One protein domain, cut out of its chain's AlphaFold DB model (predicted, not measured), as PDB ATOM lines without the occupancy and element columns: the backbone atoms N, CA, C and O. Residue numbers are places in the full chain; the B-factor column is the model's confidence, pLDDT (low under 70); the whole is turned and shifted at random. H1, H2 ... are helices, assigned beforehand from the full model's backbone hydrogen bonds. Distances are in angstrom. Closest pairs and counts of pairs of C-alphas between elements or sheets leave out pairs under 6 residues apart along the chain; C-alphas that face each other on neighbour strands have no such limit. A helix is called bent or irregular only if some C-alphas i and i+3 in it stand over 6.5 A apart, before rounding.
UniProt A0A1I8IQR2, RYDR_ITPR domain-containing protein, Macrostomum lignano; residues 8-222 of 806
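Overview. This is residues 8 to 222 of the 806 residues of the protein "RYDR_ITPR domain-containing protein" of Macrostomum lignano (UniProt A0A1I8IQR2). What is the main picture? One very long helix, H4, is the spine of a stretched, all-helix body: H1, H2 and the two arms of bent H8 pack along it, and H7 folds against H8a in a hairpin. H6 slants away from H4's middle in a V, H3 and the loop before it lie out at one end, and residues 128 to 133 stick out at the other. What are the figures? The 215 printed residues hold eight named helices, H1 to H8 in chain order, and no named strand; the whole is loose, with a radius of gyration of the C-alphas of 22.9 A, and spans 75 by 38 by 34 A.

Along the chain. Where does the first half run? H1 is residues 8 to 25, 25.8 A long, from C-alpha 8 at (12.860, 99.866, 10.164). H2 is residues 32 to 46 and H3 residues 66 to 79, both only just irregular: C-alphas 37 and 40 are 6.6 A apart, and so are C-alphas 76 and 79. H4 is residues 85 to 128, 65.3 A long, ending at (-46.874, 120.202, 14.121). And the second? H5 is residues 139 to 142, H6 153 to 174, 31.0 A long, and H7 179 to 189. H8, residues 195 to 220, is one helix by its hydrogen bonds but bent, with C-alphas 209 and 212 7.5 A apart: arms H8a, 195 to 209, and H8b, 212 to 220, stand about perpendicular at 76 degrees.

Arrangement. What touches the hub, H4? H1 touches its residues 89 to 104, at a shallow tilt of 18 degrees, the same way; the closest C-alphas, of Glu 14 and Ala 93, are 4.1 A apart. H2 touches it at 28 degrees, shallow, opposite ways, with C-alphas of Leu 46 and Lys 94 closest at 5.7 A. H6 touches it with residues 169 to 173 alone, at a steep tilt of 41 degrees, closest at the C-alphas of Arg 112 and Ser 173, 6.3 A. And H5, H7 and H8? H5 touches H4, with the C-alphas of Ser 123 and Val 139 closest at 5.5 A. H8a touches H4 at the C-alphas of His 95 and Met 197, 6.0 A, and H8b at those of Leu 113 and Met 215, 5.9 A. H7 and H8a form a hairpin, closest at the C-alphas of Leu 186 and Ser 201, 5.3 A, while H7 is apart from H4. What of H3 and the backbones? H3 touches no helix. Every O i to N i+4 pair is within hydrogen-bond range in H1, H6, H7 and H8a, against 9 of 11 in H2, 9 of 10 in H3, 38 of 40 in H4 and 4 of 5 in H8b; H5 is too short for one.

Size, cuts and confidence. How large is it? The two C-alphas farthest apart, of Glu 67 and Thr 130, are 76.9 A apart, and the printed part has no cut. Which link is long? The link from H2 to H3, residues 47 to 65, is long. Where is confidence low? The mean pLDDT of the printed part is 78.0, and 35 residues are under 70, among them 57 to 68 and 128 to 135.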
ATOM      1  N   ALA A   8      13.582 100.811   9.303       83.06
ATOM      2  CA  ALA A   8      12.860  99.866  10.164       83.06
ATOM      3  C   ALA A   8      11.801 100.547  11.057       83.06
ATOM      4  O   ALA A   8      10.685 100.045  11.185       83.06
ATOM      5  N   ASN A   9      12.112 101.722  11.615       85.88
ATOM      6  CA  ASN A   9      11.167 102.485  12.434       85.88
ATOM      7  C   ASN A   9      10.007 103.026  11.589       85.88
ATOM      8  O   ASN A   9       8.859 102.996  12.024       85.88
ATOM      9  N   ASN A  10      10.287 103.474  10.362       85.62
ATOM     10  CA  ASN A  10       9.253 103.954   9.446       85.62
ATOM     11  C   ASN A  10       8.303 102.821   9.016       85.62
ATOM     12  O   ASN A  10       7.094 103.033   8.949       85.62
ATOM     13  N   ILE A  11       8.829 101.608   8.802       86.25
ATOM     14  CA  ILE A  11       8.019 100.409   8.525       86.25
ATOM     15  C   ILE A  11       7.159 100.036   9.741       86.25
ATOM     16  O   ILE A  11       5.988  99.698   9.582       86.25
ATOM     17  N   LEU A  12       7.691 100.129  10.963       88.81
ATOM     18  CA  LEU A  12       6.898  99.899  12.173       88.81
ATOM     19  C   LEU A  12       5.739 100.903  12.278       88.81
ATOM     20  O   LEU A  12       4.602 100.507  12.528       88.81
ATOM     21  N   ILE A  13       6.009 102.189  12.031       87.12
ATOM     22  CA  ILE A  13       4.987 103.246  12.011       87.12
ATOM     23  C   ILE A  13       3.917 102.949  10.951       87.12
ATOM     24  O   ILE A  13       2.731 103.112  11.229       87.12
ATOM     25  N   GLU A  14       4.301 102.461   9.768       88.88
ATOM     26  CA  GLU A  14       3.355 102.013   8.738       88.88
ATOM     27  C   GLU A  14       2.402 100.928   9.271       88.88
ATOM     28  O   GLU A  14       1.187 101.043   9.099       88.88
ATOM     29  N   GLN A  15       2.918  99.898   9.951       89.81
ATOM     30  CA  GLN A  15       2.085  98.820  10.503       89.81
ATOM     31  C   GLN A  15       1.168  99.311  11.628       89.81
ATOM     32  O   GLN A  15      -0.006  98.941  11.674       89.81
ATOM     33  N   VAL A  16       1.666 100.194  12.498       90.56
ATOM     34  CA  VAL A  16       0.855 100.822  13.553       90.56
ATOM     35  C   VAL A  16      -0.280 101.650  12.947       90.56
ATOM     36  O   VAL A  16      -1.410 101.581  13.424       90.56
ATOM     37  N   LEU A  17      -0.024 102.393  11.866       88.44
ATOM     38  CA  LEU A  17      -1.049 103.180  11.174       88.44
ATOM     39  C   LEU A  17      -2.066 102.304  10.439       88.44
ATOM     40  O   LEU A  17      -3.249 102.633  10.433       88.44
ATOM     41  N   LYS A  18      -1.645 101.167   9.875       87.94
ATOM     42  CA  LYS A  18      -2.567 100.164   9.318       87.94
ATOM     43  C   LYS A  18      -3.476  99.586  10.399       87.94
ATOM     44  O   LYS A  18      -4.686  99.506  10.196       87.94
ATOM     45  N   LEU A  19      -2.926  99.244  11.564       88.31
ATOM     46  CA  LEU A  19      -3.722  98.798  12.707       88.31
ATOM     47  C   LEU A  19      -4.690  99.897  13.169       88.31
ATOM     48  O   LEU A  19      -5.872  99.625  13.362       88.31
ATOM     49  N   LEU A  20      -4.219 101.144  13.272       87.19
ATOM     50  CA  LEU A  20      -5.058 102.294  13.609       87.19
ATOM     51  C   LEU A  20      -6.192 102.483  12.595       87.19
ATOM     52  O   LEU A  20      -7.327 102.719  12.998       87.19
ATOM     53  N   HIS A  21      -5.918 102.328  11.299       86.25
ATOM     54  CA  HIS A  21      -6.938 102.378  10.253       86.25
ATOM     55  C   HIS A  21      -8.039 101.340  10.499       86.25
ATOM     56  O   HIS A  21      -9.217 101.684  10.441       86.25
ATOM     57  N   TYR A  22      -7.687 100.098  10.849       84.12
ATOM     58  CA  TYR A  22      -8.680  99.085  11.213       84.12
ATOM     59  C   TYR A  22      -9.437  99.438  12.498       84.12
ATOM     60  O   TYR A  22     -10.660  99.344  12.510       84.12
ATOM     61  N   LEU A  23      -8.758  99.900  13.552       83.62
ATOM     62  CA  LEU A  23      -9.410 100.292  14.810       83.62
ATOM     63  C   LEU A  23     -10.428 101.424  14.608       83.62
ATOM     64  O   LEU A  23     -11.546 101.357  15.118       83.62
ATOM     65  N   VAL A  24     -10.065 102.437  13.818       79.94
ATOM     66  CA  VAL A  24     -10.962 103.537  13.439       79.94
ATOM     67  C   VAL A  24     -12.118 103.010  12.583       79.94
ATOM     68  O   VAL A  24     -13.272 103.341  12.838       79.94
ATOM     69  N   LYS A  25     -11.843 102.124  11.620       78.25
ATOM     70  CA  LYS A  25     -12.861 101.511  10.754       78.25
ATOM     71  C   LYS A  25     -13.880 100.657  11.518       78.25
ATOM     72  O   LYS A  25     -15.053 100.666  11.159       78.25
ATOM     73  N   PHE A  26     -13.449  99.932  12.547       75.56
ATOM     74  CA  PHE A  26     -14.319  99.111  13.399       75.56
ATOM     75  C   PHE A  26     -15.039  99.916  14.493       75.56
ATOM     76  O   PHE A  26     -15.810  99.345  15.256       75.56
ATOM     77  N   GLY A  27     -14.831 101.236  14.557       67.88
ATOM     78  CA  GLY A  27     -15.577 102.116  15.455       67.88
ATOM     79  C   GLY A  27     -15.057 102.168  16.891       67.88
ATOM     80  O   GLY A  27     -15.734 102.733  17.744       67.88
ATOM     81  N   TYR A  28     -13.849 101.661  17.169       69.00
ATOM     82  CA  TYR A  28     -13.212 101.825  18.488       69.00
ATOM     83  C   TYR A  28     -12.922 103.298  18.821       69.00
ATOM     84  O   TYR A  28     -12.820 103.654  19.988       69.00
ATOM     85  N   TYR A  29     -12.830 104.151  17.795       66.00
ATOM     86  CA  TYR A  29     -12.712 105.609  17.893       66.00
ATOM     87  C   TYR A  29     -13.952 106.292  17.287       66.00
ATOM     88  O   TYR A  29     -13.844 107.078  16.348       66.00
ATOM     89  N   GLY A  30     -15.148 105.918  17.750       58.94
ATOM     90  CA  GLY A  30     -16.420 106.382  17.178       58.94
ATOM     91  C   GLY A  30     -16.848 107.792  17.598       58.94
ATOM     92  O   GLY A  30     -17.680 108.405  16.926       58.94
ATOM     93  N   GLU A  31     -16.297 108.332  18.688       65.75
ATOM     94  CA  GLU A  31     -16.680 109.650  19.189       65.75
ATOM     95  C   GLU A  31     -15.887 110.776  18.511       65.75
ATOM     96  O   GLU A  31     -14.671 110.705  18.322       65.75
ATOM     97  N   VAL A  32     -16.576 111.882  18.203       64.44
ATOM     98  CA  VAL A  32     -15.971 113.091  17.605       64.44
ATOM     99  C   VAL A  32     -14.796 113.604  18.448       64.44
ATOM    100  O   VAL A  32     -13.827 114.137  17.910       64.44
ATOM    101  N   HIS A  33     -14.861 113.408  19.766       68.00
ATOM    102  CA  HIS A  33     -13.823 113.825  20.698       68.00
ATOM    103  C   HIS A  33     -12.552 112.966  20.614       68.00
ATOM    104  O   HIS A  33     -11.447 113.506  20.680       68.00
ATOM    105  N   ASP A  34     -12.680 111.658  20.402       72.94
ATOM    106  CA  ASP A  34     -11.530 110.763  20.262       72.94
ATOM    107  C   ASP A  34     -10.809 110.983  18.927       72.94
ATOM    108  O   ASP A  34      -9.579 111.074  18.875       72.94
ATOM    109  N   LEU A  35     -11.576 111.195  17.855       68.62
ATOM    110  CA  LEU A  35     -11.043 111.571  16.543       68.62
ATOM    111  C   LEU A  35     -10.333 112.937  16.592       68.62
ATOM    112  O   LEU A  35      -9.289 113.119  15.961       68.62
ATOM    113  N   ALA A  36     -10.837 113.879  17.396       67.38
ATOM    114  CA  ALA A  36     -10.207 115.180  17.608       67.38
ATOM    115  C   ALA A  36      -8.829 115.092  18.284       67.38
ATOM    116  O   ALA A  36      -7.968 115.930  18.015       67.38
ATOM    117  N   ARG A  37      -8.588 114.081  19.128       76.88
ATOM    118  CA  ARG A  37      -7.279 113.859  19.772       76.88
ATOM    119  C   ARG A  37      -6.251 113.243  18.819       76.88
ATOM    120  O   ARG A  37      -5.059 113.502  18.965       76.88
ATOM    121  N   LEU A  38      -6.697 112.464  17.832       78.06
ATOM    122  CA  LEU A  38      -5.831 111.820  16.834       78.06
ATOM    123  C   LEU A  38      -5.351 112.791  15.740       78.06
ATOM    124  O   LEU A  38      -4.227 112.674  15.249       78.06
ATOM    125  N   LEU A  39      -6.177 113.777  15.378       77.50
ATOM    126  CA  LEU A  39      -5.913 114.712  14.278       77.50
ATOM    127  C   LEU A  39      -4.600 115.515  14.402       77.50
ATOM    128  O   LEU A  39      -3.876 115.588  13.406       77.50
ATOM    129  N   PRO A  40      -4.217 116.082  15.565       81.56
ATOM    130  CA  PRO A  40      -2.949 116.802  15.704       81.56
ATOM    131  C   PRO A  40      -1.721 115.913  15.477       81.56
ATOM    132  O   PRO A  40      -0.757 116.340  14.840       81.56
ATOM    133  N   ALA A  41      -1.760 114.670  15.965       81.25
ATOM    134  CA  ALA A  41      -0.674 113.710  15.792       81.25
ATOM    135  C   ALA A  41      -0.543 113.276  14.324       81.25
ATOM    136  O   ALA A  41       0.565 113.270  13.786       81.25
ATOM    137  N   LEU A  42      -1.671 112.998  13.657       82.56
ATOM    138  CA  LEU A  42      -1.708 112.686  12.226       82.56
ATOM    139  C   LEU A  42      -1.222 113.866  11.379       82.56
ATOM    140  O   LEU A  42      -0.398 113.673  10.490       82.56
ATOM    141  N   ARG A  43      -1.645 115.098  11.690       82.31
ATOM    142  CA  ARG A  43      -1.189 116.313  10.994       82.31
ATOM    143  C   ARG A  43       0.327 116.478  11.082       82.31
ATOM    144  O   ARG A  43       0.978 116.692  10.065       82.31
ATOM    145  N   ASN A  44       0.893 116.333  12.280       82.62
ATOM    146  CA  ASN A  44       2.335 116.460  12.499       82.62
ATOM    147  C   ASN A  44       3.142 115.347  11.809       82.62
ATOM    148  O   ASN A  44       4.311 115.550  11.485       82.62
ATOM    149  N   LEU A  45       2.544 114.166  11.628       84.44
ATOM    150  CA  LEU A  45       3.149 113.047  10.908       84.44
ATOM    151  C   LEU A  45       3.069 113.229   9.383       84.44
ATOM    152  O   LEU A  45       4.009 112.867   8.680       84.44
ATOM    153  N   LEU A  46       1.970 113.792   8.878       82.81
ATOM    154  CA  LEU A  46       1.751 114.037   7.452       82.81
ATOM    155  C   LEU A  46       2.598 115.197   6.919       82.81
ATOM    156  O   LEU A  46       3.111 115.104   5.805       82.81
ATOM    157  N   ASP A  47       2.796 116.246   7.718       82.56
ATOM    158  CA  ASP A  47       3.590 117.416   7.344       82.56
ATOM    159  C   ASP A  47       5.037 117.037   6.965       82.56
ATOM    160  O   ASP A  47       5.851 116.626   7.798       82.56
ATOM    161  N   GLY A  48       5.354 117.168   5.672       73.62
ATOM    162  CA  GLY A  48       6.663 116.861   5.094       73.62
ATOM    163  C   GLY A  48       7.777 117.820   5.486       73.62
ATOM    164  O   GLY A  48       8.948 117.458   5.383       73.62
ATOM    165  N   GLN A  49       7.447 118.990   6.035       77.00
ATOM    166  CA  GLN A  49       8.447 119.913   6.569       77.00
ATOM    167  C   GLN A  49       9.069 119.407   7.874       77.00
ATOM    168  O   GLN A  49      10.150 119.861   8.261       77.00
ATOM    169  N   ASN A  50       8.426 118.443   8.537       78.62
ATOM    170  CA  ASN A  50       8.951 117.804   9.739       78.62
ATOM    171  C   ASN A  50       9.872 116.615   9.432       78.62
ATOM    172  O   ASN A  50      10.535 116.133  10.346       78.62
ATOM    173  N   ASP A  51       9.952 116.147   8.186       81.25
ATOM    174  CA  ASP A  51      10.808 115.013   7.834       81.25
ATOM    175  C   ASP A  51      12.288 115.419   7.846       81.25
ATOM    176  O   ASP A  51      12.665 116.510   7.401       81.25
ATOM    177  N   ILE A  52      13.141 114.530   8.356       80.94
ATOM    178  CA  ILE A  52      14.593 114.733   8.396       80.94
ATOM    179  C   ILE A  52      15.336 113.526   7.804       80.94
ATOM    180  O   ILE A  52      14.894 112.389   7.971       80.94
ATOM    181  N   PRO A  53      16.478 113.736   7.127       77.00
ATOM    182  CA  PRO A  53      17.244 112.648   6.522       77.00
ATOM    183  C   PRO A  53      17.917 111.734   7.561       77.00
ATOM    184  O   PRO A  53      17.986 110.526   7.356       77.00
ATOM    185  N   PHE A  54      18.377 112.286   8.690       78.12
ATOM    186  CA  PHE A  54      19.104 111.573   9.751       78.12
ATOM    187  C   PHE A  54      18.806 112.174  11.144       78.12
ATOM    188  O   PHE A  54      18.349 113.319  11.218       78.12
ATOM    189  N   PRO A  55      19.041 111.436  12.253       75.81
ATOM    190  CA  PRO A  55      18.786 111.920  13.613       75.81
ATOM    191  C   PRO A  55      19.628 113.160  13.981       75.81
ATOM    192  O   PRO A  55      20.743 113.303  13.477       75.81
ATOM    193  N   PRO A  56      19.129 114.053  14.859       73.62
ATOM    194  CA  PRO A  56      19.881 115.219  15.333       73.62
ATOM    195  C   PRO A  56      21.063 114.834  16.235       73.62
ATOM    196  O   PRO A  56      21.003 113.838  16.953       73.62
ATOM    197  N   ASP A  57      22.110 115.667  16.241       64.25
ATOM    198  CA  ASP A  57      23.384 115.393  16.927       64.25
ATOM    199  C   ASP A  57      23.284 115.555  18.461       64.25
ATOM    200  O   ASP A  57      24.048 114.939  19.203       64.25
ATOM    201  N   ARG A  58      22.335 116.372  18.954       58.94
ATOM    202  CA  ARG A  58      22.017 116.563  20.385       58.94
ATOM    203  C   ARG A  58      20.503 116.684  20.625       58.94
ATOM    204  O   ARG A  58      19.830 117.521  20.019       58.94
ATOM    205  N   MET A  59      19.975 115.891  21.559       50.50
ATOM    206  CA  MET A  59      18.616 116.014  22.125       50.50
ATOM    207  C   MET A  59      18.706 116.757  23.475       50.50
ATOM    208  O   MET A  59      19.649 116.475  24.212       50.50
ATOM    209  N   PRO A  60      17.794 117.687  23.843       52.38
ATOM    210  CA  PRO A  60      16.501 118.017  23.227       52.38
ATOM    211  C   PRO A  60      16.533 119.195  22.229       52.38
ATOM    212  O   PRO A  60      15.506 119.510  21.631       52.38
ATOM    213  N   ALA A  61      17.688 119.839  22.018       55.16
ATOM    214  CA  ALA A  61      17.804 121.090  21.256       55.16
ATOM    215  C   ALA A  61      17.652 120.952  19.721       55.16
ATOM    216  O   ALA A  61      17.592 121.963  19.026       55.16
ATOM    217  N   ARG A  62      17.564 119.724  19.176       60.00
ATOM    218  CA  ARG A  62      17.458 119.441  17.723       60.00
ATOM    219  C   ARG A  62      18.535 120.162  16.899       60.00
ATOM    220  O   ARG A  62      18.278 120.666  15.806       60.00
ATOM    221  N   GLU A  63      19.748 120.225  17.436       58.50
ATOM    222  CA  GLU A  63      20.857 120.905  16.782       58.50
ATOM    223  C   GLU A  63      21.582 119.961  15.821       58.50
ATOM    224  O   GLU A  63      21.912 118.824  16.153       58.50
ATOM    225  N   PHE A  64      21.827 120.466  14.615       66.62
ATOM    226  CA  PHE A  64      22.643 119.823  13.592       66.62
ATOM    227  C   PHE A  64      23.921 120.641  13.389       66.62
ATOM    228  O   PHE A  64      23.873 121.879  13.396       66.62
ATOM    229  N   SER A  65      25.050 119.978  13.137       67.81
ATOM    230  CA  SER A  65      26.264 120.654  12.654       67.81
ATOM    231  C   SER A  65      25.992 121.488  11.381       67.81
ATOM    232  O   SER A  65      25.068 121.192  10.620       67.81
ATOM    233  N   LYS A  66      26.780 122.546  11.117       67.69
ATOM    234  CA  LYS A  66      26.574 123.482   9.982       67.69
ATOM    235  C   LYS A  66      26.473 122.772   8.622       67.69
ATOM    236  O   LYS A  66      25.672 123.180   7.783       67.69
ATOM    237  N   GLU A  67      27.238 121.703   8.415       64.69
ATOM    238  CA  GLU A  67      27.202 120.879   7.195       64.69
ATOM    239  C   GLU A  67      25.941 120.010   7.123       64.69
ATOM    240  O   GLU A  67      25.261 119.960   6.097       64.69
ATOM    241  N   ARG A  68      25.548 119.414   8.253       69.00
ATOM    242  CA  ARG A  68      24.319 118.623   8.385       69.00
ATOM    243  C   ARG A  68      23.058 119.477   8.205       69.00
ATOM    244  O   ARG A  68      22.108 119.016   7.583       69.00
ATOM    245  N   LYS A  69      23.064 120.750   8.624       74.38
ATOM    246  CA  LYS A  69      21.970 121.711   8.355       74.38
ATOM    247  C   LYS A  69      21.734 121.929   6.855       74.38
ATOM    248  O   LYS A  69      20.582 121.987   6.432       74.38
ATOM    249  N   LYS A  70      22.802 122.007   6.049       74.44
ATOM    250  CA  LYS A  70      22.699 122.133   4.583       74.44
ATOM    251  C   LYS A  70      22.110 120.870   3.949       74.44
ATOM    252  O   LYS A  70      21.249 120.979   3.081       74.44
ATOM    253  N   ALA A  71      22.511 119.690   4.421       71.75
ATOM    254  CA  ALA A  71      21.955 118.415   3.962       71.75
ATOM    255  C   ALA A  71      20.466 118.253   4.330       71.75
ATOM    256  O   ALA A  71      19.670 117.846   3.491       71.75
ATOM    257  N   VAL A  72      20.056 118.657   5.539       78.19
ATOM    258  CA  VAL A  72      18.637 118.678   5.948       78.19
ATOM    259  C   VAL A  72      17.819 119.639   5.077       78.19
ATOM    260  O   VAL A  72      16.704 119.306   4.683       78.19
ATOM    261  N   LEU A  73      18.361 120.815   4.741       76.56
ATOM    262  CA  LEU A  73      17.679 121.782   3.875       76.56
ATOM    263  C   LEU A  73      17.508 121.246   2.445       76.56
ATOM    264  O   LEU A  73      16.411 121.320   1.895       76.56
ATOM    265  N   ARG A  74      18.559 120.640   1.878       76.88
ATOM    266  CA  ARG A  74      18.513 119.979   0.563       76.88
ATOM    267  C   ARG A  74      17.501 118.833   0.542       76.88
ATOM    268  O   ARG A  74      16.725 118.708  -0.405       76.88
ATOM    269  N   PHE A  75      17.450 118.046   1.615       78.88
ATOM    270  CA  PHE A  75      16.481 116.966   1.749       78.88
ATOM    271  C   PHE A  75      15.038 117.486   1.726       78.88
ATOM    272  O   PHE A  75      14.219 116.997   0.949       78.88
ATOM    273  N   LYS A  76      14.743 118.537   2.502       79.19
ATOM    274  CA  LYS A  76      13.409 119.160   2.550       79.19
ATOM    275  C   LYS A  76      13.000 119.849   1.244       79.19
ATOM    276  O   LYS A  76      11.814 119.899   0.936       79.19
ATOM    277  N   GLN A  77      13.948 120.391   0.483       78.38
ATOM    278  CA  GLN A  77      13.643 121.123  -0.749       78.38
ATOM    279  C   GLN A  77      13.511 120.217  -1.976       78.38
ATOM    280  O   GLN A  77      12.650 120.472  -2.810       78.38
ATOM    281  N   THR A  78      14.343 119.178  -2.102       75.75
ATOM    282  CA  THR A  78      14.434 118.408  -3.356       75.75
ATOM    283  C   THR A  78      14.412 116.897  -3.179       75.75
ATOM    284  O   THR A  78      13.798 116.211  -3.990       75.75
ATOM    285  N   GLU A  79      15.086 116.343  -2.168       75.69
ATOM    286  CA  GLU A  79      15.299 114.884  -2.118       75.69
ATOM    287  C   GLU A  79      14.096 114.129  -1.540       75.69
ATOM    288  O   GLU A  79      13.842 113.006  -1.962       75.69
ATOM    289  N   ARG A  80      13.293 114.747  -0.660       79.75
ATOM    290  CA  ARG A  80      12.098 114.107  -0.080       79.75
ATOM    291  C   ARG A  80      11.029 113.722  -1.105       79.75
ATOM    292  O   ARG A  80      10.266 112.800  -0.849       79.75
ATOM    293  N   PHE A  81      10.966 114.439  -2.228       80.38
ATOM    294  CA  PHE A  81       9.967 114.230  -3.278       80.38
ATOM    295  C   PHE A  81      10.360 113.121  -4.258       80.38
ATOM    296  O   PHE A  81       9.488 112.555  -4.916       80.38
ATOM    297  N   ARG A  82      11.661 112.818  -4.346       82.69
ATOM    298  CA  ARG A  82      12.226 111.877  -5.313       82.69
ATOM    299  C   ARG A  82      12.119 110.434  -4.843       82.69
ATOM    300  O   ARG A  82      12.116 110.143  -3.641       82.69
ATOM    301  N   ARG A  83      12.092 109.513  -5.806       81.88
ATOM    302  CA  ARG A  83      12.079 108.070  -5.532       81.88
ATOM    303  C   ARG A  83      13.418 107.589  -4.949       81.88
ATOM    304  O   ARG A  83      14.428 107.577  -5.645       81.88
ATOM    305  N   SER A  84      13.417 107.147  -3.691       82.81
ATOM    306  CA  SER A  84      14.544 106.471  -3.023       82.81
ATOM    307  C   SER A  84      14.027 105.339  -2.117       82.81
ATOM    308  O   SER A  84      12.850 105.349  -1.740       82.81
ATOM    309  N   PRO A  85      14.855 104.336  -1.765       76.00
ATOM    310  CA  PRO A  85      14.442 103.271  -0.850       76.00
ATOM    311  C   PRO A  85      14.153 103.804   0.566       76.00
ATOM    312  O   PRO A  85      13.212 103.346   1.217       76.00
ATOM    313  N   GLU A  86      14.891 104.817   1.030       79.38
ATOM    314  CA  GLU A  86      14.659 105.473   2.322       79.38
ATOM    315  C   GLU A  86      13.394 106.343   2.316       79.38
ATOM    316  O   GLU A  86      12.602 106.306   3.265       79.38
ATOM    317  N   THR A  87      13.163 107.107   1.241       79.94
ATOM    318  CA  THR A  87      11.965 107.949   1.100       79.94
ATOM    319  C   THR A  87      10.711 107.109   0.868       79.94
ATOM    320  O   THR A  87       9.644 107.464   1.369       79.94
ATOM    321  N   GLN A  88      10.824 105.938   0.228       84.50
ATOM    322  CA  GLN A  88       9.701 105.019   0.023       84.50
ATOM    323  C   GLN A  88       9.082 104.550   1.347       84.50
ATOM    324  O   GLN A  88       7.856 104.481   1.452       84.50
ATOM    325  N   ALA A  89       9.894 104.263   2.369       82.56
ATOM    326  CA  ALA A  89       9.388 103.865   3.684       82.56
ATOM    327  C   ALA A  89       8.611 105.001   4.376       82.56
ATOM    328  O   ALA A  89       7.570 104.762   4.988       82.56
ATOM    329  N   ILE A  90       9.068 106.252   4.227       84.31
ATOM    330  CA  ILE A  90       8.341 107.434   4.716       84.31
ATOM    331  C   ILE A  90       7.013 107.587   3.969       84.31
ATOM    332  O   ILE A  90       5.972 107.772   4.599       84.31
ATOM    333  N   VAL A  91       7.032 107.485   2.637       85.44
ATOM    334  CA  VAL A  91       5.838 107.652   1.797       85.44
ATOM    335  C   VAL A  91       4.786 106.593   2.109       85.44
ATOM    336  O   VAL A  91       3.615 106.937   2.226       85.44
ATOM    337  N   ARG A  92       5.169 105.328   2.329       86.00
ATOM    338  CA  ARG A  92       4.219 104.270   2.721       86.00
ATOM    339  C   ARG A  92       3.551 104.551   4.065       86.00
ATOM    340  O   ARG A  92       2.330 104.434   4.172       86.00
ATOM    341  N   ALA A  93       4.318 104.974   5.067       86.12
ATOM    342  CA  ALA A  93       3.769 105.358   6.363       86.12
ATOM    343  C   ALA A  93       2.840 106.582   6.249       86.12
ATOM    344  O   ALA A  93       1.743 106.579   6.805       86.12
ATOM    345  N   LYS A  94       3.218 107.605   5.472       88.31
ATOM    346  CA  LYS A  94       2.363 108.777   5.228       88.31
ATOM    347  C   LYS A  94       1.100 108.432   4.450       88.31
ATOM    348  O   LYS A  94       0.032 108.921   4.794       88.31
ATOM    349  N   HIS A  95       1.190 107.545   3.466       89.00
ATOM    350  CA  HIS A  95       0.033 107.033   2.745       89.00
ATOM    351  C   HIS A  95      -0.927 106.288   3.688       89.00
ATOM    352  O   HIS A  95      -2.130 106.528   3.650       89.00
ATOM    353  N   ALA A  96      -0.418 105.450   4.599       86.81
ATOM    354  CA  ALA A  96      -1.244 104.816   5.631       86.81
ATOM    355  C   ALA A  96      -1.910 105.852   6.563       86.81
ATOM    356  O   ALA A  96      -3.088 105.725   6.892       86.81
ATOM    357  N   ALA A  97      -1.205 106.927   6.935       87.69
ATOM    358  CA  ALA A  97      -1.801 108.032   7.688       87.69
ATOM    359  C   ALA A  97      -2.885 108.784   6.894       87.69
ATOM    360  O   ALA A  97      -3.900 109.164   7.479       87.69
ATOM    361  N   LEU A  98      -2.723 108.961   5.578       88.25
ATOM    362  CA  LEU A  98      -3.764 109.526   4.712       88.25
ATOM    363  C   LEU A  98      -5.008 108.626   4.658       88.25
ATOM    364  O   LEU A  98      -6.122 109.139   4.686       88.25
ATOM    365  N   GLN A  99      -4.853 107.298   4.666       87.38
ATOM    366  CA  GLN A  99      -5.990 106.368   4.747       87.38
ATOM    367  C   GLN A  99      -6.743 106.473   6.081       87.38
ATOM    368  O   GLN A  99      -7.960 106.305   6.127       87.38
ATOM    369  N   VAL A 100      -6.041 106.738   7.188       86.62
ATOM    370  CA  VAL A 100      -6.687 107.041   8.478       86.62
ATOM    371  C   VAL A 100      -7.420 108.382   8.396       86.62
ATOM    372  O   VAL A 100      -8.573 108.473   8.812       86.62
ATOM    373  N   LEU A 101      -6.785 109.410   7.826       85.75
ATOM    374  CA  LEU A 101      -7.390 110.730   7.644       85.75
ATOM    375  C   LEU A 101      -8.664 110.673   6.783       85.75
ATOM    376  O   LEU A 101      -9.639 111.342   7.117       85.75
ATOM    377  N   ASP A 102      -8.689 109.850   5.734       85.56
ATOM    378  CA  ASP A 102      -9.878 109.638   4.903       85.56
ATOM    379  C   ASP A 102     -11.076 109.119   5.711       85.56
ATOM    380  O   ASP A 102     -12.192 109.647   5.623       85.56
ATOM    381  N   LEU A 103     -10.844 108.123   6.573       81.94
ATOM    382  CA  LEU A 103     -11.876 107.618   7.478       81.94
ATOM    383  C   LEU A 103     -12.351 108.712   8.435       81.94
ATOM    384  O   LEU A 103     -13.557 108.899   8.586       81.94
ATOM    385  N   VAL A 104     -11.427 109.467   9.037       80.88
ATOM    386  CA  VAL A 104     -11.759 110.563   9.960       80.88
ATOM    387  C   VAL A 104     -12.630 111.617   9.269       80.88
ATOM    388  O   VAL A 104     -13.647 112.030   9.828       80.88
ATOM    389  N   MET A 105     -12.284 112.021   8.041       79.44
ATOM    390  CA  MET A 105     -13.102 112.945   7.248       79.44
ATOM    391  C   MET A 105     -14.498 112.372   6.975       79.44
ATOM    392  O   MET A 105     -15.487 113.094   7.083       79.44
ATOM    393  N   THR A 106     -14.602 111.072   6.698       81.00
ATOM    394  CA  THR A 106     -15.898 110.410   6.482       81.00
ATOM    395  C   THR A 106     -16.760 110.385   7.750       81.00
ATOM    396  O   THR A 106     -17.956 110.668   7.698       81.00
ATOM    397  N   PHE A 107     -16.170 110.112   8.918       78.19
ATOM    398  CA  PHE A 107     -16.887 110.196  10.198       78.19
ATOM    399  C   PHE A 107     -17.405 111.613  10.475       78.19
ATOM    400  O   PHE A 107     -18.517 111.776  10.978       78.19
ATOM    401  N   GLN A 108     -16.645 112.644  10.100       76.69
ATOM    402  CA  GLN A 108     -17.090 114.033  10.224       76.69
ATOM    403  C   GLN A 108     -18.251 114.369   9.287       76.69
ATOM    404  O   GLN A 108     -19.179 115.064   9.699       76.69
ATOM    405  N   GLU A 109     -18.229 113.882   8.046       77.12
ATOM    406  CA  GLU A 109     -19.358 114.018   7.117       77.12
ATOM    407  C   GLU A 109     -20.623 113.357   7.680       77.12
ATOM    408  O   GLU A 109     -21.686 113.981   7.689       77.12
ATOM    409  N   ASN A 110     -20.499 112.160   8.257       78.94
ATOM    410  CA  ASN A 110     -21.611 111.467   8.915       78.94
ATOM    411  C   ASN A 110     -22.147 112.242  10.129       78.94
ATOM    412  O   ASN A 110     -23.360 112.357  10.304       78.94
ATOM    413  N   ALA A 111     -21.268 112.828  10.948       78.75
ATOM    414  CA  ALA A 111     -21.670 113.665  12.079       78.75
ATOM    415  C   ALA A 111     -22.398 114.945  11.624       78.75
ATOM    416  O   ALA A 111     -23.391 115.349  12.236       78.75
ATOM    417  N   ARG A 112     -21.952 115.566  10.520       80.06
ATOM    418  CA  ARG A 112     -22.643 116.708   9.896       80.06
ATOM    419  C   ARG A 112     -24.034 116.322   9.417       80.06
ATOM    420  O   ARG A 112     -24.987 117.037   9.715       80.06
ATOM    421  N   LEU A 113     -24.151 115.192   8.724       83.56
ATOM    422  CA  LEU A 113     -25.433 114.669   8.260       83.56
ATOM    423  C   LEU A 113     -26.380 114.393   9.438       83.56
ATOM    424  O   LEU A 113     -27.536 114.801   9.399       83.56
ATOM    425  N   ALA A 114     -25.888 113.785  10.521       82.56
ATOM    426  CA  ALA A 114     -26.684 113.544  11.725       82.56
ATOM    427  C   ALA A 114     -27.194 114.850  12.364       82.56
ATOM    428  O   ALA A 114     -28.360 114.937  12.755       82.56
ATOM    429  N   SER A 115     -26.352 115.888  12.429       83.75
ATOM    430  CA  SER A 115     -26.757 117.217  12.909       83.75
ATOM    431  C   SER A 115     -27.797 117.869  11.987       83.75
ATOM    432  O   SER A 115     -28.792 118.420  12.465       83.75
ATOM    433  N   PHE A 116     -27.636 117.738  10.667       85.69
ATOM    434  CA  PHE A 116     -28.605 118.226   9.684       85.69
ATOM    435  C   PHE A 116     -29.969 117.530   9.822       85.69
ATOM    436  O   PHE A 116     -30.999 118.198   9.905       85.69
ATOM    437  N   ILE A 117     -29.981 116.200   9.952       85.31
ATOM    438  CA  ILE A 117     -31.204 115.413  10.172       85.31
ATOM    439  C   ILE A 117     -31.864 115.786  11.508       85.31
ATOM    440  O   ILE A 117     -33.089 115.879  11.590       85.31
ATOM    441  N   LYS A 118     -31.079 116.059  12.559       85.12
ATOM    442  CA  LYS A 118     -31.617 116.563  13.832       85.12
ATOM    443  C   LYS A 118     -32.330 117.906  13.644       85.12
ATOM    444  O   LYS A 118     -33.453 118.057  14.114       85.12
ATOM    445  N   LYS A 119     -31.739 118.843  12.894       84.25
ATOM    446  CA  LYS A 119     -32.380 120.130  12.570       84.25
ATOM    447  C   LYS A 119     -33.645 119.965  11.716       84.25
ATOM    448  O   LYS A 119     -34.599 120.717  11.908       84.25
ATOM    449  N   PHE A 120     -33.685 118.988  10.807       85.50
ATOM    450  CA  PHE A 120     -34.912 118.620  10.085       85.50
ATOM    451  C   PHE A 120     -35.997 118.136  11.057       85.50
ATOM    452  O   PHE A 120     -37.102 118.669  11.053       85.50
ATOM    453  N   LYS A 121     -35.654 117.219  11.970       84.12
ATOM    454  CA  LYS A 121     -36.572 116.726  13.006       84.12
ATOM    455  C   LYS A 121     -37.131 117.857  13.875       84.12
ATOM    456  O   LYS A 121     -38.334 117.906  14.111       84.12
ATOM    457  N   ASP A 122     -36.275 118.771  14.326       84.06
ATOM    458  CA  ASP A 122     -36.692 119.921  15.135       84.06
ATOM    459  C   ASP A 122     -37.624 120.862  14.342       84.06
ATOM    460  O   ASP A 122     -38.543 121.456  14.911       84.06
ATOM    461  N   SER A 123     -37.438 120.951  13.019       82.19
ATOM    462  CA  SER A 123     -38.299 121.731  12.120       82.19
ATOM    463  C   SER A 123     -39.684 121.102  11.954       82.19
ATOM    464  O   SER A 123     -40.675 121.809  12.121       82.19
ATOM    465  N   GLU A 124     -39.765 119.790  11.723       81.56
ATOM    466  CA  GLU A 124     -41.045 119.066  11.631       81.56
ATOM    467  C   GLU A 124     -41.823 119.115  12.956       81.56
ATOM    468  O   GLU A 124     -43.020 119.398  12.976       81.56
ATOM    469  N   ILE A 125     -41.149 118.918  14.098       82.25
ATOM    470  CA  ILE A 125     -41.793 119.019  15.421       82.25
ATOM    471  C   ILE A 125     -42.338 120.436  15.647       82.25
ATOM    472  O   ILE A 125     -43.437 120.609  16.179       82.25
ATOM    473  N   SER A 126     -41.582 121.456  15.233       79.62
ATOM    474  CA  SER A 126     -42.001 122.852  15.338       79.62
ATOM    475  C   SER A 126     -43.199 123.194  14.444       79.62
ATOM    476  O   SER A 126     -43.961 124.089  14.813       79.62
ATOM    477  N   GLU A 127     -43.354 122.534  13.296       75.75
ATOM    478  CA  GLU A 127     -44.493 122.699  12.381       75.75
ATOM    479  C   GLU A 127     -45.779 122.136  13.009       75.75
ATOM    480  O   GLU A 127     -46.787 122.839  13.115       75.75
ATOM    481  N   VAL A 128     -45.720 120.905  13.528       68.88
ATOM    482  CA  VAL A 128     -46.874 120.202  14.121       68.88
ATOM    483  C   VAL A 128     -47.357 120.867  15.419       68.88
ATOM    484  O   VAL A 128     -48.548 120.860  15.732       68.88
ATOM    485  N   ALA A 129     -46.457 121.493  16.184       69.00
ATOM    486  CA  ALA A 129     -46.764 122.021  17.512       69.00
ATOM    487  C   ALA A 129     -47.692 123.258  17.550       69.00
ATOM    488  O   ALA A 129     -48.039 123.669  18.658       69.00
ATOM    489  N   THR A 130     -48.077 123.861  16.408       55.09
ATOM    490  CA  THR A 130     -49.029 125.003  16.225       55.09
ATOM    491  C   THR A 130     -48.886 126.238  17.146       55.09
ATOM    492  O   THR A 130     -49.588 127.242  16.979       55.09
ATOM    493  N   ARG A 131     -47.944 126.261  18.094       53.22
ATOM    494  CA  ARG A 131     -47.710 127.371  19.022       53.22
ATOM    495  C   ARG A 131     -46.873 128.443  18.329       53.22
ATOM    496  O   ARG A 131     -45.649 128.393  18.320       53.22
ATOM    497  N   ARG A 132     -47.572 129.463  17.822       52.44
ATOM    498  CA  ARG A 132     -47.104 130.671  17.100       52.44
ATOM    499  C   ARG A 132     -45.888 131.438  17.663       52.44
ATOM    500  O   ARG A 132     -45.511 132.439  17.065       52.44
ATOM    501  N   LYS A 133     -45.277 131.056  18.790       51.50
ATOM    502  CA  LYS A 133     -44.232 131.874  19.431       51.50
ATOM    503  C   LYS A 133     -42.803 131.578  18.965       51.50
ATOM    504  O   LYS A 133     -42.015 132.512  18.961       51.50
ATOM    505  N   HIS A 134     -42.478 130.374  18.483       56.56
ATOM    506  CA  HIS A 134     -41.151 130.086  17.911       56.56
ATOM    507  C   HIS A 134     -41.220 128.980  16.848       56.56
ATOM    508  O   HIS A 134     -41.037 127.810  17.160       56.56
ATOM    509  N   ILE A 135     -41.487 129.356  15.592       65.62
ATOM    510  CA  ILE A 135     -41.353 128.446  14.444       65.62
ATOM    511  C   ILE A 135     -39.863 128.323  14.109       65.62
ATOM    512  O   ILE A 135     -39.172 129.341  13.990       65.62
ATOM    513  N   HIS A 136     -39.363 127.093  13.976       75.12
ATOM    514  CA  HIS A 136     -37.963 126.849  13.651       75.12
ATOM    515  C   HIS A 136     -37.579 127.533  12.317       75.12
ATOM    516  O   HIS A 136     -38.336 127.448  11.347       75.12
ATOM    517  N   PRO A 137     -36.409 128.200  12.215       71.50
ATOM    518  CA  PRO A 137     -36.056 129.004  11.041       71.50
ATOM    519  C   PRO A 137     -36.016 128.251   9.709       71.50
ATOM    520  O   PRO A 137     -36.078 128.896   8.668       71.50
ATOM    521  N   LEU A 138     -35.877 126.921   9.728       79.12
ATOM    522  CA  LEU A 138     -35.777 126.094   8.522       79.12
ATOM    523  C   LEU A 138     -37.138 125.650   7.958       79.12
ATOM    524  O   LEU A 138     -37.168 125.170   6.831       79.12
ATOM    525  N   VAL A 139     -38.250 125.839   8.686       78.56
ATOM    526  CA  VAL A 139     -39.593 125.375   8.272       78.56
ATOM    527  C   VAL A 139     -40.001 125.842   6.869       78.56
ATOM    528  O   VAL A 139     -40.487 125.016   6.104       78.56
ATOM    529  N   PRO A 140     -39.767 127.105   6.453       77.69
ATOM    530  CA  PRO A 140     -40.133 127.529   5.102       77.69
ATOM    531  C   PRO A 140     -39.454 126.705   4.003       77.69
ATOM    532  O   PRO A 140     -40.064 126.455   2.975       77.69
ATOM    533  N   ALA A 141     -38.227 126.234   4.229       78.38
ATOM    534  CA  ALA A 141     -37.452 125.508   3.227       78.38
ATOM    535  C   ALA A 141     -37.864 124.035   3.050       78.38
ATOM    536  O   ALA A 141     -37.290 123.360   2.200       78.38
ATOM    537  N   LEU A 142     -38.840 123.548   3.826       78.69
ATOM    538  CA  LEU A 142     -39.417 122.206   3.689       78.69
ATOM    539  C   LEU A 142     -40.311 122.060   2.448       78.69
ATOM    540  O   LEU A 142     -40.616 120.936   2.060       78.69
ATOM    541  N   TYR A 143     -40.731 123.174   1.843       80.38
ATOM    542  CA  TYR A 143     -41.691 123.193   0.741       80.38
ATOM    543  C   TYR A 143     -41.102 123.821  -0.523       80.38
ATOM    544  O   TYR A 143     -40.274 124.730  -0.456       80.38
ATOM    545  N   ASP A 144     -41.624 123.401  -1.674       72.06
ATOM    546  CA  ASP A 144     -41.251 123.927  -2.996       72.06
ATOM    547  C   ASP A 144     -41.644 125.399  -3.200       72.06
ATOM    548  O   ASP A 144     -41.148 126.069  -4.100       72.06
ATOM    549  N   SER A 145     -42.531 125.933  -2.353       72.06
ATOM    550  CA  SER A 145     -42.936 127.344  -2.377       72.06
ATOM    551  C   SER A 145     -41.849 128.303  -1.885       72.06
ATOM    552  O   SER A 145     -41.984 129.520  -2.036       72.06
ATOM    553  N   PHE A 146     -40.781 127.786  -1.278       76.69
ATOM    554  CA  PHE A 146     -39.651 128.591  -0.851       76.69
ATOM    555  C   PHE A 146     -38.688 128.835  -2.007       76.69
ATOM    556  O   PHE A 146     -38.053 127.909  -2.496       76.69
ATOM    557  N   ASP A 147     -38.526 130.105  -2.377       72.81
ATOM    558  CA  ASP A 147     -37.505 130.540  -3.325       72.81
ATOM    559  C   ASP A 147     -36.210 130.942  -2.580       72.81
ATOM    560  O   ASP A 147     -36.187 131.961  -1.869       72.81
ATOM    561  N   PRO A 148     -35.102 130.187  -2.742       71.44
ATOM    562  CA  PRO A 148     -33.806 130.525  -2.155       71.44
ATOM    563  C   PRO A 148     -33.208 131.842  -2.676       71.44
ATOM    564  O   PRO A 148     -32.259 132.348  -2.069       71.44
ATOM    565  N   PHE A 149     -33.732 132.390  -3.778       72.94
ATOM    566  CA  PHE A 149     -33.233 133.587  -4.459       72.94
ATOM    567  C   PHE A 149     -34.153 134.805  -4.326       72.94
ATOM    568  O   PHE A 149     -33.872 135.848  -4.919       72.94
ATOM    569  N   ASP A 150     -35.201 134.716  -3.503       75.75
ATOM    570  CA  ASP A 150     -36.108 135.834  -3.263       75.75
ATOM    571  C   ASP A 150     -35.354 137.055  -2.700       75.75
ATOM    572  O   ASP A 150     -34.648 136.980  -1.688       75.75
ATOM    573  N   THR A 151     -35.519 138.199  -3.369       75.94
ATOM    574  CA  THR A 151     -34.835 139.464  -3.065       75.94
ATOM    575  C   THR A 151     -35.603 140.350  -2.080       75.94
ATOM    576  O   THR A 151     -35.095 141.391  -1.649       75.94
ATOM    577  N   ARG A 152     -36.816 139.957  -1.662       80.38
ATOM    578  CA  ARG A 152     -37.618 140.709  -0.685       80.38
ATOM    579  C   ARG A 152     -36.901 140.803   0.666       80.38
ATOM    580  O   ARG A 152     -36.343 139.833   1.176       80.38
ATOM    581  N   LYS A 153     -36.978 141.972   1.322       73.31
ATOM    582  CA  LYS A 153     -36.324 142.221   2.629       73.31
ATOM    583  C   LYS A 153     -36.746 141.223   3.718       73.31
ATOM    584  O   LYS A 153     -35.911 140.830   4.530       73.31
ATOM    585  N   SER A 154     -38.012 140.805   3.732       72.62
ATOM    586  CA  SER A 154     -38.535 139.788   4.655       72.62
ATOM    587  C   SER A 154     -37.929 138.403   4.394       72.62
ATOM    588  O   SER A 154     -37.487 137.748   5.338       72.62
ATOM    589  N   ALA A 155     -37.817 137.992   3.127       73.94
ATOM    590  CA  ALA A 155     -37.208 136.726   2.720       73.94
ATOM    591  C   ALA A 155     -35.696 136.694   3.010       73.94
ATOM    592  O   ALA A 155     -35.202 135.744   3.616       73.94
ATOM    593  N   LEU A 156     -34.975 137.782   2.722       77.50
ATOM    594  CA  LEU A 156     -33.547 137.924   3.034       77.50
ATOM    595  C   LEU A 156     -33.249 137.801   4.538       77.50
ATOM    596  O   LEU A 156     -32.206 137.272   4.928       77.50
ATOM    597  N   GLN A 157     -34.144 138.276   5.412       77.44
ATOM    598  CA  GLN A 157     -33.991 138.097   6.860       77.44
ATOM    599  C   GLN A 157     -34.144 136.632   7.286       77.44
ATOM    600  O   GLN A 157     -33.427 136.191   8.185       77.44
ATOM    601  N   VAL A 158     -35.051 135.880   6.662       79.00
ATOM    602  CA  VAL A 158     -35.237 134.441   6.913       79.00
ATOM    603  C   VAL A 158     -34.034 133.655   6.389       79.00
ATOM    604  O   VAL A 158     -33.409 132.915   7.147       79.00
ATOM    605  N   GLN A 159     -33.609 133.921   5.152       80.38
ATOM    606  CA  GLN A 159     -32.410 133.343   4.540       80.38
ATOM    607  C   GLN A 159     -31.143 133.590   5.380       80.38
ATOM    608  O   GLN A 159     -30.327 132.686   5.559       80.38
ATOM    609  N   LYS A 160     -30.970 134.791   5.955       82.06
ATOM    610  CA  LYS A 160     -29.850 135.093   6.867       82.06
ATOM    611  C   LYS A 160     -29.888 134.248   8.144       82.06
ATOM    612  O   LYS A 160     -28.832 133.802   8.591       82.06
ATOM    613  N   ARG A 161     -31.072 134.003   8.719       80.94
ATOM    614  CA  ARG A 161     -31.234 133.123   9.894       80.94
ATOM    615  C   ARG A 161     -30.904 131.670   9.546       80.94
ATOM    616  O   ARG A 161     -30.125 131.052  10.261       80.94
ATOM    617  N   MET A 162     -31.395 131.169   8.413       81.94
ATOM    618  CA  MET A 162     -31.076 129.823   7.912       81.94
ATOM    619  C   MET A 162     -29.568 129.652   7.654       81.94
ATOM    620  O   MET A 162     -28.956 128.691   8.114       81.94
ATOM    621  N   LYS A 163     -28.921 130.632   7.003       82.75
ATOM    622  CA  LYS A 163     -27.461 130.638   6.792       82.75
ATOM    623  C   LYS A 163     -26.677 130.651   8.103       82.75
ATOM    624  O   LYS A 163     -25.607 130.052   8.164       82.75
ATOM    625  N   LYS A 164     -27.179 131.328   9.141       84.56
ATOM    626  CA  LYS A 164     -26.562 131.325  10.473       84.56
ATOM    627  C   LYS A 164     -26.628 129.934  11.110       84.56
ATOM    628  O   LYS A 164     -25.606 129.456  11.584       84.56
ATOM    629  N   GLU A 165     -27.778 129.267  11.044       81.19
ATOM    630  CA  GLU A 165     -27.947 127.893  11.541       81.19
ATOM    631  C   GLU A 165     -27.026 126.887  10.837       81.19
ATOM    632  O   GLU A 165     -26.410 126.041  11.488       81.19
ATOM    633  N   LEU A 166     -26.883 127.007   9.512       80.75
ATOM    634  CA  LEU A 166     -25.955 126.178   8.741       80.75
ATOM    635  C   LEU A 166     -24.490 126.466   9.102       80.75
ATOM    636  O   LEU A 166     -23.709 125.528   9.239       80.75
ATOM    637  N   ARG A 167     -24.104 127.738   9.299       82.25
ATOM    638  CA  ARG A 167     -22.744 128.091   9.749       82.25
ATOM    639  C   ARG A 167     -22.412 127.449  11.084       82.25
ATOM    640  O   ARG A 167     -21.375 126.810  11.166       82.25
ATOM    641  N   ILE A 168     -23.306 127.553  12.066       82.00
ATOM    642  CA  ILE A 168     -23.111 126.959  13.396       82.00
ATOM    643  C   ILE A 168     -22.869 125.448  13.271       82.00
ATOM    644  O   ILE A 168     -21.885 124.936  13.793       82.00
ATOM    645  N   MET A 169     -23.693 124.745  12.488       81.50
ATOM    646  CA  MET A 169     -23.531 123.306  12.239       81.50
ATOM    647  C   MET A 169     -22.177 122.956  11.594       81.50
ATOM    648  O   MET A 169     -21.511 121.986  11.973       81.50
ATOM    649  N   PHE A 170     -21.754 123.732  10.594       76.56
ATOM    650  CA  PHE A 170     -20.466 123.507   9.941       76.56
ATOM    651  C   PHE A 170     -19.285 123.852  10.856       76.56
ATOM    652  O   PHE A 170     -18.308 123.113  10.852       76.56
ATOM    653  N   GLU A 171     -19.384 124.909  11.659       76.12
ATOM    654  CA  GLU A 171     -18.348 125.340  12.603       76.12
ATOM    655  C   GLU A 171     -18.156 124.329  13.741       76.12
ATOM    656  O   GLU A 171     -17.018 123.980  14.056       76.12
ATOM    657  N   GLU A 172     -19.243 123.785  14.296       73.69
ATOM    658  CA  GLU A 172     -19.207 122.732  15.321       73.69
ATOM    659  C   GLU A 172     -18.472 121.481  14.827       73.69
ATOM    660  O   GLU A 172     -17.620 120.933  15.527       73.69
ATOM    661  N   SER A 173     -18.747 121.061  13.592       67.31
ATOM    662  CA  SER A 173     -18.110 119.886  12.990       67.31
ATOM    663  C   SER A 173     -16.681 120.137  12.491       67.31
ATOM    664  O   SER A 173     -15.892 119.199  12.420       67.31
ATOM    665  N   SER A 174     -16.317 121.379  12.144       66.06
ATOM    666  CA  SER A 174     -14.952 121.748  11.732       66.06
ATOM    667  C   SER A 174     -14.050 122.196  12.881       66.06
ATOM    668  O   SER A 174     -12.869 122.437  12.653       66.06
ATOM    669  N   ARG A 175     -14.563 122.296  14.116       65.75
ATOM    670  CA  ARG A 175     -13.823 122.809  15.285       65.75
ATOM    671  C   ARG A 175     -12.497 122.086  15.552       65.75
ATOM    672  O   ARG A 175     -11.600 122.655  16.165       65.75
ATOM    673  N   HIS A 176     -12.377 120.844  15.094       61.34
ATOM    674  CA  HIS A 176     -11.219 119.986  15.328       61.34
ATOM    675  C   HIS A 176     -10.302 119.817  14.103       61.34
ATOM    676  O   HIS A 176      -9.261 119.175  14.225       61.34
ATOM    677  N   VAL A 177     -10.642 120.402  12.942       64.88
ATOM    678  CA  VAL A 177      -9.834 120.331  11.711       64.88
ATOM    679  C   VAL A 177      -9.439 121.728  11.262       64.88
ATOM    680  O   VAL A 177     -10.264 122.524  10.817       64.88
ATOM    681  N   ASP A 178      -8.140 121.998  11.319       69.75
ATOM    682  CA  ASP A 178      -7.557 123.176  10.688       69.75
ATOM    683  C   ASP A 178      -7.481 122.958   9.169       69.75
ATOM    684  O   ASP A 178      -6.509 122.413   8.638       69.75
ATOM    685  N   ASN A 179      -8.551 123.353   8.476       70.69
ATOM    686  CA  ASN A 179      -8.678 123.188   7.028       70.69
ATOM    687  C   ASN A 179      -7.559 123.909   6.258       70.69
ATOM    688  O   ASN A 179      -7.180 123.449   5.183       70.69
ATOM    689  N   ILE A 180      -7.016 125.010   6.787       74.88
ATOM    690  CA  ILE A 180      -5.976 125.798   6.113       74.88
ATOM    691  C   ILE A 180      -4.655 125.031   6.149       74.88
ATOM    692  O   ILE A 180      -4.060 124.776   5.101       74.88
ATOM    693  N   ALA A 181      -4.242 124.588   7.340       77.00
ATOM    694  CA  ALA A 181      -3.027 123.793   7.493       77.00
ATOM    695  C   ALA A 181      -3.113 122.477   6.705       77.00
ATOM    696  O   ALA A 181      -2.167 122.093   6.016       77.00
ATOM    697  N   LEU A 182      -4.266 121.803   6.738       81.06
ATOM    698  CA  LEU A 182      -4.439 120.538   6.030       81.06
ATOM    699  C   LEU A 182      -4.401 120.703   4.505       81.06
ATOM    700  O   LEU A 182      -3.800 119.876   3.827       81.06
ATOM    701  N   THR A 183      -4.961 121.796   3.974       82.94
ATOM    702  CA  THR A 183      -4.874 122.131   2.543       82.94
ATOM    703  C   THR A 183      -3.420 122.306   2.112       82.94
ATOM    704  O   THR A 183      -3.000 121.704   1.129       82.94
ATOM    705  N   SER A 184      -2.621 123.061   2.879       82.44
ATOM    706  CA  SER A 184      -1.196 123.234   2.564       82.44
ATOM    707  C   SER A 184      -0.416 121.918   2.601       82.44
ATOM    708  O   SER A 184       0.409 121.680   1.724       82.44
ATOM    709  N   ILE A 185      -0.719 121.038   3.561       84.12
ATOM    710  CA  ILE A 185      -0.069 119.728   3.682       84.12
ATOM    711  C   ILE A 185      -0.458 118.823   2.506       84.12
ATOM    712  O   ILE A 185       0.409 118.195   1.917       84.12
ATOM    713  N   LEU A 186      -1.736 118.758   2.123       84.00
ATOM    714  CA  LEU A 186      -2.178 117.907   1.010       84.00
ATOM    715  C   LEU A 186      -1.611 118.372  -0.339       84.00
ATOM    716  O   LEU A 186      -1.215 117.531  -1.142       84.00
ATOM    717  N   ILE A 187      -1.509 119.688  -0.566       84.75
ATOM    718  CA  ILE A 187      -0.853 120.246  -1.759       84.75
ATOM    719  C   ILE A 187       0.633 119.874  -1.773       84.75
ATOM    720  O   ILE A 187       1.150 119.443  -2.798       84.75
ATOM    721  N   ASP A 188       1.321 119.995  -0.639       85.81
ATOM    722  CA  ASP A 188       2.730 119.615  -0.503       85.81
ATOM    723  C   ASP A 188       2.956 118.117  -0.787       85.81
ATOM    724  O   ASP A 188       3.862 117.744  -1.530       85.81
ATOM    725  N   LEU A 189       2.072 117.256  -0.280       84.25
ATOM    726  CA  LEU A 189       2.106 115.812  -0.514       84.25
ATOM    727  C   LEU A 189       1.819 115.414  -1.973       84.25
ATOM    728  O   LEU A 189       2.303 114.373  -2.419       84.25
ATOM    729  N   ALA A 190       1.096 116.243  -2.730       85.12
ATOM    730  CA  ALA A 190       0.829 116.018  -4.152       85.12
ATOM    731  C   ALA A 190       2.055 116.262  -5.058       85.12
ATOM    732  O   ALA A 190       2.029 115.880  -6.223       85.12
ATOM    733  N   HIS A 191       3.137 116.861  -4.543       85.62
ATOM    734  CA  HIS A 191       4.384 117.081  -5.293       85.62
ATOM    735  C   HIS A 191       5.347 115.878  -5.259       85.62
ATOM    736  O   HIS A 191       6.427 115.935  -5.845       85.62
ATOM    737  N   TYR A 192       5.002 114.795  -4.554       86.25
ATOM    738  CA  TYR A 192       5.821 113.580  -4.496       86.25
ATOM    739  C   TYR A 192       5.755 112.797  -5.819       86.25
ATOM    740  O   TYR A 192       4.691 112.665  -6.411       86.25
ATOM    741  N   GLU A 193       6.855 112.162  -6.235       85.88
ATOM    742  CA  GLU A 193       6.932 111.342  -7.464       85.88
ATOM    743  C   GLU A 193       6.233 109.959  -7.347       85.88
ATOM    744  O   GLU A 193       6.543 109.028  -8.097       85.88
ATOM    745  N   TYR A 194       5.322 109.777  -6.384       85.44
ATOM    746  CA  TYR A 194       4.662 108.501  -6.076       85.44
ATOM    747  C   TYR A 194       3.156 108.562  -6.363       85.44
ATOM    748  O   TYR A 194       2.401 109.161  -5.595       85.44
ATOM    749  N   ASP A 195       2.706 107.858  -7.403       84.69
ATOM    750  CA  ASP A 195       1.326 107.933  -7.912       84.69
ATOM    751  C   ASP A 195       0.233 107.677  -6.850       84.69
ATOM    752  O   ASP A 195      -0.698 108.483  -6.766       84.69
ATOM    753  N   PRO A 196       0.333 106.661  -5.959       85.00
ATOM    754  CA  PRO A 196      -0.687 106.431  -4.926       85.00
ATOM    755  C   PRO A 196      -0.805 107.588  -3.922       85.00
ATOM    756  O   PRO A 196      -1.888 107.880  -3.417       85.00
ATOM    757  N   MET A 197       0.313 108.266  -3.639       85.50
ATOM    758  CA  MET A 197       0.358 109.409  -2.726       85.50
ATOM    759  C   MET A 197      -0.317 110.632  -3.348       85.50
ATOM    760  O   MET A 197      -1.120 111.303  -2.694       85.50
ATOM    761  N   VAL A 198      -0.031 110.893  -4.625       86.38
ATOM    762  CA  VAL A 198      -0.646 111.982  -5.395       86.38
ATOM    763  C   VAL A 198      -2.149 111.750  -5.533       86.38
ATOM    764  O   VAL A 198      -2.940 112.642  -5.237       86.38
ATOM    765  N   GLN A 199      -2.568 110.535  -5.888       86.81
ATOM    766  CA  GLN A 199      -3.983 110.209  -6.041       86.81
ATOM    767  C   GLN A 199      -4.765 110.425  -4.738       86.81
ATOM    768  O   GLN A 199      -5.772 111.134  -4.742       86.81
ATOM    769  N   LEU A 200      -4.299 109.860  -3.617       85.81
ATOM    770  CA  LEU A 200      -5.014 109.957  -2.343       85.81
ATOM    771  C   LEU A 200      -4.994 111.385  -1.773       85.81
ATOM    772  O   LEU A 200      -5.996 111.842  -1.225       85.81
ATOM    773  N   SER A 201      -3.891 112.125  -1.931       85.88
ATOM    774  CA  SER A 201      -3.813 113.526  -1.490       85.88
ATOM    775  C   SER A 201      -4.761 114.441  -2.274       85.88
ATOM    776  O   SER A 201      -5.474 115.236  -1.659       85.88
ATOM    777  N   LEU A 202      -4.852 114.281  -3.600       84.81
ATOM    778  CA  LEU A 202      -5.803 115.017  -4.440       84.81
ATOM    779  C   LEU A 202      -7.259 114.627  -4.148       84.81
ATOM    780  O   LEU A 202      -8.127 115.499  -4.091       84.81
ATOM    781  N   GLN A 203      -7.537 113.341  -3.911       84.31
ATOM    782  CA  GLN A 203      -8.865 112.871  -3.504       84.31
ATOM    783  C   GLN A 203      -9.302 113.498  -2.175       84.31
ATOM    784  O   GLN A 203     -10.417 114.011  -2.075       84.31
ATOM    785  N   LEU A 204      -8.420 113.515  -1.173       83.88
ATOM    786  CA  LEU A 204      -8.692 114.129   0.127       83.88
ATOM    787  C   LEU A 204      -8.836 115.647   0.037       83.88
ATOM    788  O   LEU A 204      -9.685 116.219   0.718       83.88
ATOM    789  N   LEU A 205      -8.056 116.299  -0.825       83.00
ATOM    790  CA  LEU A 205      -8.196 117.726  -1.097       83.00
ATOM    791  C   LEU A 205      -9.574 118.026  -1.709       83.00
ATOM    792  O   LEU A 205     -10.285 118.912  -1.234       83.00
ATOM    793  N   ASN A 206      -9.993 117.242  -2.705       81.38
ATOM    794  CA  ASN A 206     -11.324 117.364  -3.292       81.38
ATOM    795  C   ASN A 206     -12.423 117.101  -2.252       81.38
ATOM    796  O   ASN A 206     -13.394 117.853  -2.171       81.38
ATOM    797  N   LYS A 207     -12.259 116.085  -1.401       80.00
ATOM    798  CA  LYS A 207     -13.192 115.776  -0.310       80.00
ATOM    799  C   LYS A 207     -13.309 116.933   0.678       80.00
ATOM    800  O   LYS A 207     -14.415 117.345   0.998       80.00
ATOM    801  N   LEU A 208     -12.192 117.543   1.078       76.62
ATOM    802  CA  LEU A 208     -12.167 118.706   1.968       76.62
ATOM    803  C   LEU A 208     -12.963 119.889   1.390       76.62
ATOM    804  O   LEU A 208     -13.760 120.511   2.097       76.62
ATOM    805  N   HIS A 209     -12.772 120.186   0.100       75.81
ATOM    806  CA  HIS A 209     -13.458 121.289  -0.577       75.81
ATOM    807  C   HIS A 209     -14.928 120.984  -0.897       75.81
ATOM    808  O   HIS A 209     -15.772 121.877  -0.804       75.81
ATOM    809  N   SER A 210     -15.257 119.732  -1.216       77.12
ATOM    810  CA  SER A 210     -16.620 119.291  -1.540       77.12
ATOM    811  C   SER A 210     -17.446 118.881  -0.317       77.12
ATOM    812  O   SER A 210     -18.658 118.730  -0.448       77.12
ATOM    813  N   ALA A 211     -16.859 118.782   0.882       70.44
ATOM    814  CA  ALA A 211     -17.500 118.210   2.074       70.44
ATOM    815  C   ALA A 211     -18.862 118.833   2.437       70.44
ATOM    816  O   ALA A 211     -19.743 118.160   2.975       70.44
ATOM    817  N   LYS A 212     -19.056 120.130   2.161       73.50
ATOM    818  CA  LYS A 212     -20.334 120.818   2.418       73.50
ATOM    819  C   LYS A 212     -21.409 120.408   1.410       73.50
ATOM    820  O   LYS A 212     -22.529 120.119   1.813       73.50
ATOM    821  N   SER A 213     -21.058 120.341   0.127       76.94
ATOM    822  CA  SER A 213     -21.953 119.895  -0.950       76.94
ATOM    823  C   SER A 213     -22.227 118.390  -0.876       76.94
ATOM    824  O   SER A 213     -23.357 117.957  -1.078       76.94
ATOM    825  N   SER A 214     -21.214 117.602  -0.502       75.12
ATOM    826  CA  SER A 214     -21.310 116.157  -0.274       75.12
ATOM    827  C   SER A 214     -22.368 115.828   0.782       75.12
ATOM    828  O   SER A 214     -23.224 114.979   0.555       75.12
ATOM    829  N   MET A 215     -22.402 116.574   1.895       82.81
ATOM    830  CA  MET A 215     -23.416 116.389   2.939       82.81
ATOM    831  C   MET A 215     -24.846 116.598   2.422       82.81
ATOM    832  O   MET A 215     -25.716 115.784   2.725       82.81
ATOM    833  N   PHE A 216     -25.092 117.624   1.598       82.31
ATOM    834  CA  PHE A 216     -26.415 117.827   0.994       82.31
ATOM    835  C   PHE A 216     -26.785 116.695   0.032       82.31
ATOM    836  O   PHE A 216     -27.915 116.215   0.070       82.31
ATOM    837  N   ASN A 217     -25.833 116.204  -0.767       80.94
ATOM    838  CA  ASN A 217     -26.056 115.050  -1.642       80.94
ATOM    839  C   ASN A 217     -26.380 113.777  -0.841       80.94
ATOM    840  O   ASN A 217     -27.251 113.002  -1.231       80.94
ATOM    841  N   LEU A 218     -25.717 113.561   0.300       78.38
ATOM    842  CA  LEU A 218     -26.030 112.456   1.210       78.38
ATOM    843  C   LEU A 218     -27.417 112.617   1.849       78.38
ATOM    844  O   LEU A 218     -28.140 111.632   1.973       78.38
ATOM    845  N   ALA A 219     -27.816 113.843   2.202       83.00
ATOM    846  CA  ALA A 219     -29.137 114.134   2.753       83.00
ATOM    847  C   ALA A 219     -30.263 113.893   1.733       83.00
ATOM    848  O   ALA A 219     -31.283 113.308   2.091       83.00
ATOM    849  N   VAL A 220     -30.058 114.255   0.462       80.25
ATOM    850  CA  VAL A 220     -31.004 113.979  -0.637       80.25
ATOM    851  C   VAL A 220     -31.267 112.479  -0.804       80.25
ATOM    852  O   VAL A 220     -32.394 112.087  -1.093       80.25
ATOM    853  N   ASN A 221     -30.245 111.646  -0.598       78.12
ATOM    854  CA  ASN A 221     -30.340 110.188  -0.721       78.12
ATOM    855  C   ASN A 221     -30.720 109.480   0.592       78.12
ATOM    856  O   ASN A 221     -30.770 108.251   0.633       78.12
ATOM    857  N   SER A 222     -30.942 110.225   1.677       83.00
ATOM    858  CA  SER A 222     -31.286 109.652   2.978       83.00
ATOM    859  C   SER A 222     -32.791 109.431   3.121       83.00
ATOM    860  O   SER A 222     -33.594 110.176   2.563       83.00
TER     861      SER A 222